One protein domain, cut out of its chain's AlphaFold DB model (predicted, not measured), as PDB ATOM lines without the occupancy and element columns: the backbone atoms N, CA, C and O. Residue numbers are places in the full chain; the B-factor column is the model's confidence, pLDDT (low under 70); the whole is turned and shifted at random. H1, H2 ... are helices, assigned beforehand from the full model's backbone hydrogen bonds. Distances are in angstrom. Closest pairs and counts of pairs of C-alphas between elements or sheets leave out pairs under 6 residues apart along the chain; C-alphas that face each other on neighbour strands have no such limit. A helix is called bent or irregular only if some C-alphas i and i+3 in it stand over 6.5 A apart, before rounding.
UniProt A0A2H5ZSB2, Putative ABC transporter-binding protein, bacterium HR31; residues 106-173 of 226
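What this domain is: This is residues 106 to 173 of the 226 residues of the protein "Putative ABC transporter-binding protein" of bacterium HR31 (UniProt A0A2H5ZSB2). Look for a long arm and a loose cluster of short helices: residues 106 to 111 run outward, residues 112 to 117 stick out at the far end, and H1, the longest helix, folds back toward H2 in the middle. Beyond H2, the short helices H3, H4, H5 and H6 make a winding cluster at the other end, with H4 and H5 meeting at a corner. The printed part has 68 residues with six named helices, H1 to H6 in chain order, and no named strand; its class is all helix. The whole is loose, with a radius of gyration of the C-alphas of 13.9 A, and elongated, spanning 45 by 26 by 18 A.

Where its parts are: Find C-alpha 117 at (197.573, 204.176, 150.034); from there H1, residues 117 to 127, runs 15.6 A to C-alpha 127 at (186.923, 193.639, 154.249). Next comes H2, residues 130 to 139, 13.5 A long. Further on are H3, residues 149 to 153, and H4, residues 156 to 159. H5, residues 161 to 167, is 10.5 A long, and H6, residues 169 to 172, ends at C-alpha 172 at (192.214, 172.479, 143.822). H3 and H5 are irregular, but only just: C-alphas 150 and 153 are 6.9 A apart, and C-alphas 162 and 165 are 6.8 A apart.

How they stand to each other: Start at the end of H1, where it is close to H2 but not clearly touching; the closest C-alphas, of Ile 127 and Tyr 133, are 5.8 A apart. The two run the same way at a steep tilt of 65 degrees. H2 and H3 only just touch, with 3 pairs of C-alphas within 8 A, the closest being Gly 134 and Tyr 151 at 7.3 A. H2 is close to H4 but not clearly touching, with the closest C-alphas, of Asn 138 and Val 156, 5.2 A apart. H4 and H5 touch only at the corner by their link, where the closest C-alphas, of Trp 157 and Leu 164, are 5.6 A apart. H5 and H6 meet only through their link. H1 and H5, for instance, are apart, and so are H2 and H6. In H1 and H2 every O i to N i+4 pair is within hydrogen-bond range, against 0 of 1 in H3 and 0 of 3 in H5, whose O i to N i+3 pairs within range are 1 of 2 and 3 of 4; H4 and H6 are too short for an O i to N i+4 pair.

The domain as a whole: Look to Arg 115 and Pro 161 for the two C-alphas farthest apart, at 44.8 A. The printed part has no cut. No link between helices is long; the one from H2 to H3, 9 residues, is short and the others are tight. The mean pLDDT of the printed part is 92.8, and no printed residue is under 70.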
ATOM      1  N   SER A 106     188.985 186.221 141.726       83.06
ATOM      2  CA  SER A 106     189.069 187.673 141.847       83.06
ATOM      3  C   SER A 106     190.279 188.061 142.690       83.06
ATOM      4  O   SER A 106     190.561 187.438 143.712       83.06
ATOM      5  N   GLN A 107     190.987 189.106 142.267       85.38
ATOM      6  CA  GLN A 107     192.109 189.684 143.003       85.38
ATOM      7  C   GLN A 107     191.826 191.153 143.299       85.38
ATOM      8  O   GLN A 107     191.243 191.858 142.474       85.38
ATOM      9  N   ALA A 108     192.257 191.612 144.470       90.50
ATOM     10  CA  ALA A 108     192.245 193.021 144.825       90.50
ATOM     11  C   ALA A 108     193.638 193.618 144.596       90.50
ATOM     12  O   ALA A 108     194.637 193.064 145.054       90.50
ATOM     13  N   TYR A 109     193.693 194.764 143.920       93.94
ATOM     14  CA  TYR A 109     194.927 195.508 143.682       93.94
ATOM     15  C   TYR A 109     194.790 196.934 144.207       93.94
ATOM     16  O   TYR A 109     193.742 197.562 144.068       93.94
ATOM     17  N   ILE A 110     195.875 197.459 144.774       96.75
ATOM     18  CA  ILE A 110     196.001 198.877 145.112       96.75
ATOM     19  C   ILE A 110     196.935 199.494 144.082       96.75
ATOM     20  O   ILE A 110     198.099 199.112 143.987       96.75
ATOM     21  N   PHE A 111     196.432 200.452 143.310       96.12
ATOM     22  CA  PHE A 111     197.260 201.176 142.356       96.12
ATOM     23  C   PHE A 111     198.257 202.086 143.076       96.12
ATOM     24  O   PHE A 111     197.868 202.893 143.919       96.12
ATOM     25  N   ASN A 112     199.530 202.019 142.685       96.62
ATOM     26  CA  ASN A 112     200.615 202.772 143.329       96.62
ATOM     27  C   ASN A 112     200.448 204.300 143.244       96.62
ATOM     28  O   ASN A 112     201.016 205.018 144.058       96.62
ATOM     29  N   TYR A 113     199.669 204.798 142.281       96.88
ATOM     30  CA  TYR A 113     199.388 206.226 142.105       96.88
ATOM     31  C   TYR A 113     198.225 206.741 142.975       96.88
ATOM     32  O   TYR A 113     197.844 207.908 142.858       96.88
ATOM     33  N   THR A 114     197.616 205.898 143.819       97.69
ATOM     34  CA  THR A 114     196.551 206.350 144.724       97.69
ATOM     35  C   THR A 114     197.063 207.423 145.684       97.69
ATOM     36  O   THR A 114     198.138 207.296 146.269       97.69
ATOM     37  N   ARG A 115     196.259 208.468 145.908       98.19
ATOM     38  CA  ARG A 115     196.548 209.496 146.922       98.19
ATOM     39  C   ARG A 115     196.318 208.994 148.354       98.19
ATOM     40  O   ARG A 115     196.723 209.663 149.298       98.19
ATOM     41  N   TYR A 116     195.690 207.823 148.521       98.06
ATOM     42  CA  TYR A 116     195.273 207.282 149.819       98.06
ATOM     43  C   TYR A 116     195.748 205.832 150.045       98.06
ATOM     44  O   TYR A 116     194.926 204.940 150.276       98.06
ATOM     45  N   PRO A 117     197.064 205.548 149.988       97.44
ATOM     46  CA  PRO A 117     197.573 204.176 150.034       97.44
ATOM     47  C   PRO A 117     197.269 203.472 151.359       97.44
ATOM     48  O   PRO A 117     196.946 202.287 151.358       97.44
ATOM     49  N   ASN A 118     197.320 204.190 152.485       98.00
ATOM     50  CA  ASN A 118     197.031 203.604 153.795       98.00
ATOM     51  C   ASN A 118     195.538 203.303 153.964       98.00
ATOM     52  O   ASN A 118     195.199 202.216 154.411       98.00
ATOM     53  N   ALA A 119     194.647 204.197 153.525       98.25
ATOM     54  CA  ALA A 119     193.207 203.941 153.578       98.25
ATOM     55  C   ALA A 119     192.807 202.745 152.697       98.25
ATOM     56  O   ALA A 119     192.013 201.911 153.119       98.25
ATOM     57  N   ALA A 120     193.397 202.615 151.502       98.12
ATOM     58  CA  ALA A 120     193.156 201.467 150.628       98.12
ATOM     59  C   ALA A 120     193.642 200.147 151.257       98.12
ATOM     60  O   ALA A 120     192.932 199.143 151.203       98.12
ATOM     61  N   LYS A 121     194.824 200.147 151.891       97.69
ATOM     62  CA  LYS A 121     195.344 198.981 152.626       97.69
ATOM     63  C   LYS A 121     194.448 198.611 153.805       97.69
ATOM     64  O   LYS A 121     194.113 197.439 153.954       97.69
ATOM     65  N   GLU A 122     194.022 199.596 154.594       98.12
ATOM     66  CA  GLU A 122     193.117 199.371 155.724       98.12
ATOM     67  C   GLU A 122     191.752 198.856 155.274       98.12
ATOM     68  O   GLU A 122     191.213 197.954 155.906       98.12
ATOM     69  N   PHE A 123     191.221 199.341 154.149       97.56
ATOM     70  CA  PHE A 123     189.993 198.801 153.575       97.56
ATOM     71  C   PHE A 123     190.145 197.328 153.174       97.56
ATOM     72  O   PHE A 123     189.296 196.513 153.533       97.56
ATOM     73  N   LEU A 124     191.231 196.961 152.479       96.31
ATOM     74  CA  LEU A 124     191.479 195.561 152.111       96.31
ATOM     75  C   LEU A 124     191.704 194.664 153.333       96.31
ATOM     76  O   LEU A 124     191.278 193.514 153.325       96.31
ATOM     77  N   ARG A 125     192.336 195.166 154.398       96.06
ATOM     78  CA  ARG A 125     192.446 194.437 155.667       96.06
ATOM     79  C   ARG A 125     191.068 194.251 156.311       96.06
ATOM     80  O   ARG A 125     190.728 193.136 156.689       96.06
ATOM     81  N   TRP A 126     190.280 195.323 156.406       97.19
ATOM     82  CA  TRP A 126     188.965 195.338 157.053       97.19
ATOM     83  C   TRP A 126     187.940 194.448 156.343       97.19
ATOM     84  O   TRP A 126     187.237 193.686 157.000       97.19
ATOM     85  N   ILE A 127     187.875 194.474 155.006       94.88
ATOM     86  CA  ILE A 127     186.923 193.639 154.249       94.88
ATOM     87  C   ILE A 127     187.219 192.137 154.395       94.88
ATOM     88  O   ILE A 127     186.328 191.310 154.214       94.88
ATOM     89  N   MET A 128     188.457 191.791 154.756       94.12
ATOM     90  CA  MET A 128     188.910 190.430 155.044       94.12
ATOM     91  C   MET A 128     188.774 190.062 156.535       94.12
ATOM     92  O   MET A 128     189.179 188.983 156.946       94.12
ATOM     93  N   GLU A 129     188.210 190.905 157.396       95.50
ATOM     94  CA  GLU A 129     187.881 190.466 158.757       95.50
ATOM     95  C   GLU A 129     186.726 189.454 158.726       95.50
ATOM     96  O   GLU A 129     185.799 189.594 157.926       95.50
ATOM     97  N   ASP A 130     186.735 188.472 159.633       93.00
ATOM     98  CA  ASP A 130     185.747 187.380 159.685       93.00
ATOM     99  C   ASP A 130     184.293 187.866 159.619       93.00
ATOM    100  O   ASP A 130     183.457 187.270 158.938       93.00
ATOM    101  N   THR A 131     183.992 188.993 160.273       94.50
ATOM    102  CA  THR A 131     182.649 189.587 160.254       94.50
ATOM    103  C   THR A 131     182.278 190.120 158.869       94.50
ATOM    104  O   THR A 131     181.172 189.861 158.392       94.50
ATOM    105  N   GLN A 132     183.174 190.866 158.215       96.00
ATOM    106  CA  GLN A 132     182.880 191.510 156.929       96.00
ATOM    107  C   GLN A 132     182.884 190.489 155.800       96.00
ATOM    108  O   GLN A 132     181.915 190.383 155.044       96.00
ATOM    109  N   TYR A 133     183.935 189.674 155.748       94.50
ATOM    110  CA  TYR A 133     184.081 188.632 154.748       94.50
ATOM    111  C   TYR A 133     182.975 187.586 154.886       94.50
ATOM    112  O   TYR A 133     182.332 187.221 153.903       94.50
ATOM    113  N   GLY A 134     182.671 187.163 156.118       94.88
ATOM    114  CA  GLY A 134     181.582 186.234 156.396       94.88
ATOM    115  C   GLY A 134     180.227 186.763 155.923       94.88
ATOM    116  O   GLY A 134     179.483 186.029 155.275       94.88
ATOM    117  N   ARG A 135     179.904 188.038 156.179       94.69
ATOM    118  CA  ARG A 135     178.675 188.664 155.651       94.69
ATOM    119  C   ARG A 135     178.638 188.639 154.127       94.69
ATOM    120  O   ARG A 135     177.610 188.278 153.561       94.69
ATOM    121  N   TRP A 136     179.750 188.977 153.478       93.12
ATOM    122  CA  TRP A 136     179.833 188.993 152.022       93.12
ATOM    123  C   TRP A 136     179.639 187.599 151.415       93.12
ATOM    124  O   TRP A 136     178.743 187.417 150.591       93.12
ATOM    125  N   ILE A 137     180.402 186.599 151.871       92.38
ATOM    126  CA  ILE A 137     180.330 185.234 151.338       92.38
ATOM    127  C   ILE A 137     178.955 184.608 151.552       92.38
ATOM    128  O   ILE A 137     178.400 184.019 150.622       92.38
ATOM    129  N   ASN A 138     178.397 184.744 152.758       92.38
ATOM    130  CA  ASN A 138     177.068 184.214 153.051       92.38
ATOM    131  C   ASN A 138     175.990 184.934 152.225       92.38
ATOM    132  O   ASN A 138     175.082 184.279 151.719       92.38
ATOM    133  N   GLY A 139     176.109 186.254 152.043       89.94
ATOM    134  CA  GLY A 139     175.159 187.058 151.270       89.94
ATOM    135  C   GLY A 139     175.137 186.728 149.777       89.94
ATOM    136  O   GLY A 139     174.073 186.749 149.168       89.94
ATOM    137  N   MET A 140     176.279 186.357 149.193       87.81
ATOM    138  CA  MET A 140     176.343 185.860 147.810       87.81
ATOM    139  C   MET A 140     176.219 184.335 147.708       87.81
ATOM    140  O   MET A 140     176.569 183.758 146.682       87.81
ATOM    141  N   LEU A 141     175.780 183.675 148.784       86.00
ATOM    142  CA  LEU A 141     175.542 182.234 148.839       86.00
ATOM    143  C   LEU A 141     176.759 181.377 148.436       86.00
ATOM    144  O   LEU A 141     176.615 180.210 148.092       86.00
ATOM    145  N   GLY A 142     177.980 181.903 148.576       86.50
ATOM    146  CA  GLY A 142     179.200 181.164 148.241       86.50
ATOM    147  C   GLY A 142     179.520 181.176 146.747       86.50
ATOM    148  O   GLY A 142     180.201 180.277 146.261       86.50
ATOM    149  N   TYR A 143     179.044 182.197 146.021       85.75
ATOM    150  CA  TYR A 143     179.301 182.389 144.591       85.75
ATOM    151  C   TYR A 143     180.781 182.295 144.199       85.75
ATOM    152  O   TYR A 143     181.124 181.750 143.151       85.75
ATOM    153  N   VAL A 144     181.655 182.812 145.063       86.56
ATOM    154  CA  VAL A 144     183.107 182.670 144.966       86.56
ATOM    155  C   VAL A 144     183.651 181.889 146.155       86.56
ATOM    156  O   VAL A 144     183.205 182.054 147.293       86.56
ATOM    157  N   SER A 145     184.644 181.047 145.877       89.00
ATOM    158  CA  SER A 145     185.426 180.359 146.896       89.00
ATOM    159  C   SER A 145     186.274 181.347 147.686       89.00
ATOM    160  O   SER A 145     186.722 182.375 147.173       89.00
ATOM    161  N   HIS A 146     186.544 180.999 148.936       90.94
ATOM    162  CA  HIS A 146     187.293 181.852 149.840       90.94
ATOM    163  C   HIS A 146     188.819 181.632 149.722       90.94
ATOM    164  O   HIS A 146     189.260 180.508 149.485       90.94
ATOM    165  N   PRO A 147     189.662 182.667 149.917       89.38
ATOM    166  CA  PRO A 147     191.113 182.548 149.759       89.38
ATOM    167  C   PRO A 147     191.834 182.072 151.031       89.38
ATOM    168  O   PRO A 147     192.996 181.680 150.954       89.38
ATOM    169  N   LEU A 148     191.186 182.110 152.205       90.12
ATOM    170  CA  LEU A 148     191.795 181.763 153.498       90.12
ATOM    171  C   LEU A 148     191.083 180.589 154.166       90.12
ATOM    172  O   LEU A 148     189.857 180.541 154.179       90.12
ATOM    173  N   LYS A 149     191.840 179.689 154.806       91.88
ATOM    174  CA  LYS A 149     191.296 178.510 155.510       91.88
ATOM    175  C   LYS A 149     190.309 178.862 156.630       91.88
ATOM    176  O   LYS A 149     189.403 178.076 156.877       91.88
ATOM    177  N   ALA A 150     190.444 180.033 157.257       91.88
ATOM    178  CA  ALA A 150     189.533 180.499 158.308       91.88
ATOM    179  C   ALA A 150     188.062 180.570 157.847       91.88
ATOM    180  O   ALA A 150     187.147 180.397 158.642       91.88
ATOM    181  N   TYR A 151     187.823 180.753 156.545       94.44
ATOM    182  CA  TYR A 151     186.478 180.879 155.986       94.44
ATOM    183  C   TYR A 151     185.850 179.547 155.537       94.44
ATOM    184  O   TYR A 151     184.724 179.538 155.034       94.44
ATOM    185  N   THR A 152     186.550 178.423 155.731       93.12
ATOM    186  CA  THR A 152     186.064 177.072 155.371       93.12
ATOM    187  C   THR A 152     184.819 176.685 156.169       93.12
ATOM    188  O   THR A 152     183.978 175.927 155.685       93.12
ATOM    189  N   ASP A 153     184.667 177.263 157.363       91.44
ATOM    190  CA  ASP A 153     183.572 176.995 158.295       91.44
ATOM    191  C   ASP A 153     182.487 178.088 158.290       91.44
ATOM    192  O   ASP A 153     181.670 178.167 159.214       91.44
ATOM    193  N   LEU A 154     182.428 178.931 157.254       94.56
ATOM    194  CA  LEU A 154     181.307 179.857 157.086       94.56
ATOM    195  C   LEU A 154     179.979 179.107 156.890       94.56
ATOM    196  O   LEU A 154     179.928 178.013 156.325       94.56
ATOM    197  N   ALA A 155     178.889 179.716 157.368       94.19
ATOM    198  CA  ALA A 155     177.561 179.100 157.411       94.19
ATOM    199  C   ALA A 155     177.074 178.615 156.039       94.19
ATOM    200  O   ALA A 155     176.472 177.547 155.948       94.19
ATOM    201  N   VAL A 156     177.384 179.350 154.971       93.19
ATOM    202  CA  VAL A 156     176.994 179.007 153.603       93.19
ATOM    203  C   VAL A 156     177.412 177.602 153.177       93.19
ATOM    204  O   VAL A 156     176.645 176.926 152.497       93.19
ATOM    205  N   TRP A 157     178.575 177.122 153.624       93.69
ATOM    206  CA  TRP A 157     179.097 175.813 153.235       93.69
ATOM    207  C   TRP A 157     178.380 174.666 153.949       93.69
ATOM    208  O   TRP A 157     178.457 173.526 153.505       93.69
ATOM    209  N   ARG A 158     177.670 174.961 155.044       92.38
ATOM    210  CA  ARG A 158     176.837 174.003 155.786       92.38
ATOM    211  C   ARG A 158     175.348 174.140 155.489       92.38
ATOM    212  O   ARG A 158     174.588 173.244 155.837       92.38
ATOM    213  N   ALA A 159     174.930 175.253 154.887       92.44
ATOM    214  CA  ALA A 159     173.524 175.539 154.626       92.44
ATOM    215  C   ALA A 159     172.911 174.571 153.603       92.44
ATOM    216  O   ALA A 159     171.734 174.242 153.704       92.44
ATOM    217  N   ASP A 160     173.708 174.126 152.629       92.00
ATOM    218  CA  ASP A 160     173.274 173.216 151.575       92.00
ATOM    219  C   ASP A 160     174.462 172.368 151.085       92.00
ATOM    220  O   ASP A 160     175.497 172.938 150.718       92.00
ATOM    221  N   PRO A 161     174.351 171.026 151.030       92.25
ATOM    222  CA  PRO A 161     175.421 170.180 150.505       92.25
ATOM    223  C   PRO A 161     175.798 170.512 149.053       92.25
ATOM    224  O   PRO A 161     176.948 170.300 148.668       92.25
ATOM    225  N   LYS A 162     174.891 171.095 148.254       92.75
ATOM    226  CA  LYS A 162     175.172 171.524 146.873       92.75
ATOM    227  C   LYS A 162     176.155 172.696 146.790       92.75
ATOM    228  O   LYS A 162     176.698 172.940 145.716       92.75
ATOM    229  N   HIS A 163     176.417 173.406 147.890       91.94
ATOM    230  CA  HIS A 163     177.429 174.467 147.939       91.94
ATOM    231  C   HIS A 163     178.852 173.922 148.129       91.94
ATOM    232  O   HIS A 163     179.822 174.570 147.729       91.94
ATOM    233  N   LEU A 164     178.999 172.735 148.732       91.00
ATOM    234  CA  LEU A 164     180.301 172.185 149.121       91.00
ATOM    235  C   LEU A 164     181.295 172.058 147.960       91.00
ATOM    236  O   LEU A 164     182.464 172.398 148.170       91.00
ATOM    237  N   PRO A 165     180.894 171.654 146.735       90.62
ATOM    238  CA  PRO A 165     181.856 171.514 145.648       90.62
ATOM    239  C   PRO A 165     182.588 172.818 145.275       90.62
ATOM    240  O   PRO A 165     183.729 172.796 144.795       90.62
ATOM    241  N   PHE A 166     181.958 173.961 145.551       91.06
ATOM    242  CA  PHE A 166     182.485 175.288 145.245       91.06
ATOM    243  C   PHE A 166     183.381 175.857 146.343       91.06
ATOM    244  O   PHE A 166     184.192 176.729 146.050       91.06
ATOM    245  N   ARG A 167     183.302 175.364 147.584       92.25
ATOM    246  CA  ARG A 167     184.117 175.873 148.704       92.25
ATOM    247  C   ARG A 167     185.614 175.795 148.403       92.25
ATOM    248  O   ARG A 167     186.336 176.775 148.560       92.25
ATOM    249  N   ASP A 168     186.052 174.639 147.908       89.44
ATOM    250  CA  ASP A 168     187.474 174.291 147.797       89.44
ATOM    251  C   ASP A 168     188.048 174.486 146.379       89.44
ATOM    252  O   ASP A 168     189.131 173.983 146.078       89.44
ATOM    253  N   ALA A 169     187.351 175.207 145.491       89.50
ATOM    254  CA  ALA A 169     187.780 175.376 144.097       89.50
ATOM    255  C   ALA A 169     189.186 176.007 144.007       89.50
ATOM    256  O   ALA A 169     190.078 175.472 143.350       89.50
ATOM    257  N   VAL A 170     189.442 177.081 144.764       88.12
ATOM    258  CA  VAL A 170     190.765 177.742 144.818       88.12
ATOM    259  C   VAL A 170     191.861 176.813 145.352       88.12
ATOM    260  O   VAL A 170     193.002 176.896 144.910       88.12
ATOM    261  N   ALA A 171     191.542 175.896 146.268       88.50
ATOM    262  CA  ALA A 171     192.526 174.951 146.796       88.50
ATOM    263  C   ALA A 171     192.899 173.847 145.788       88.50
ATOM    264  O   ALA A 171     193.997 173.298 145.869       88.50
ATOM    265  N   ARG A 172     192.000 173.515 144.849       89.44
ATOM    266  CA  ARG A 172     192.214 172.479 143.822       89.44
ATOM    267  C   ARG A 172     192.720 173.015 142.483       89.44
ATOM    268  O   ARG A 172     193.202 172.220 141.675       89.44
ATOM    269  N   MET A 173     192.592 174.317 142.220       91.50
ATOM    270  CA  MET A 173     192.975 174.870 140.922       91.50
ATOM    271  C   MET A 173     194.481 174.835 140.676       91.50
ATOM    272  O   MET A 173     195.308 174.971 141.577       91.50
TER     273      MET A 173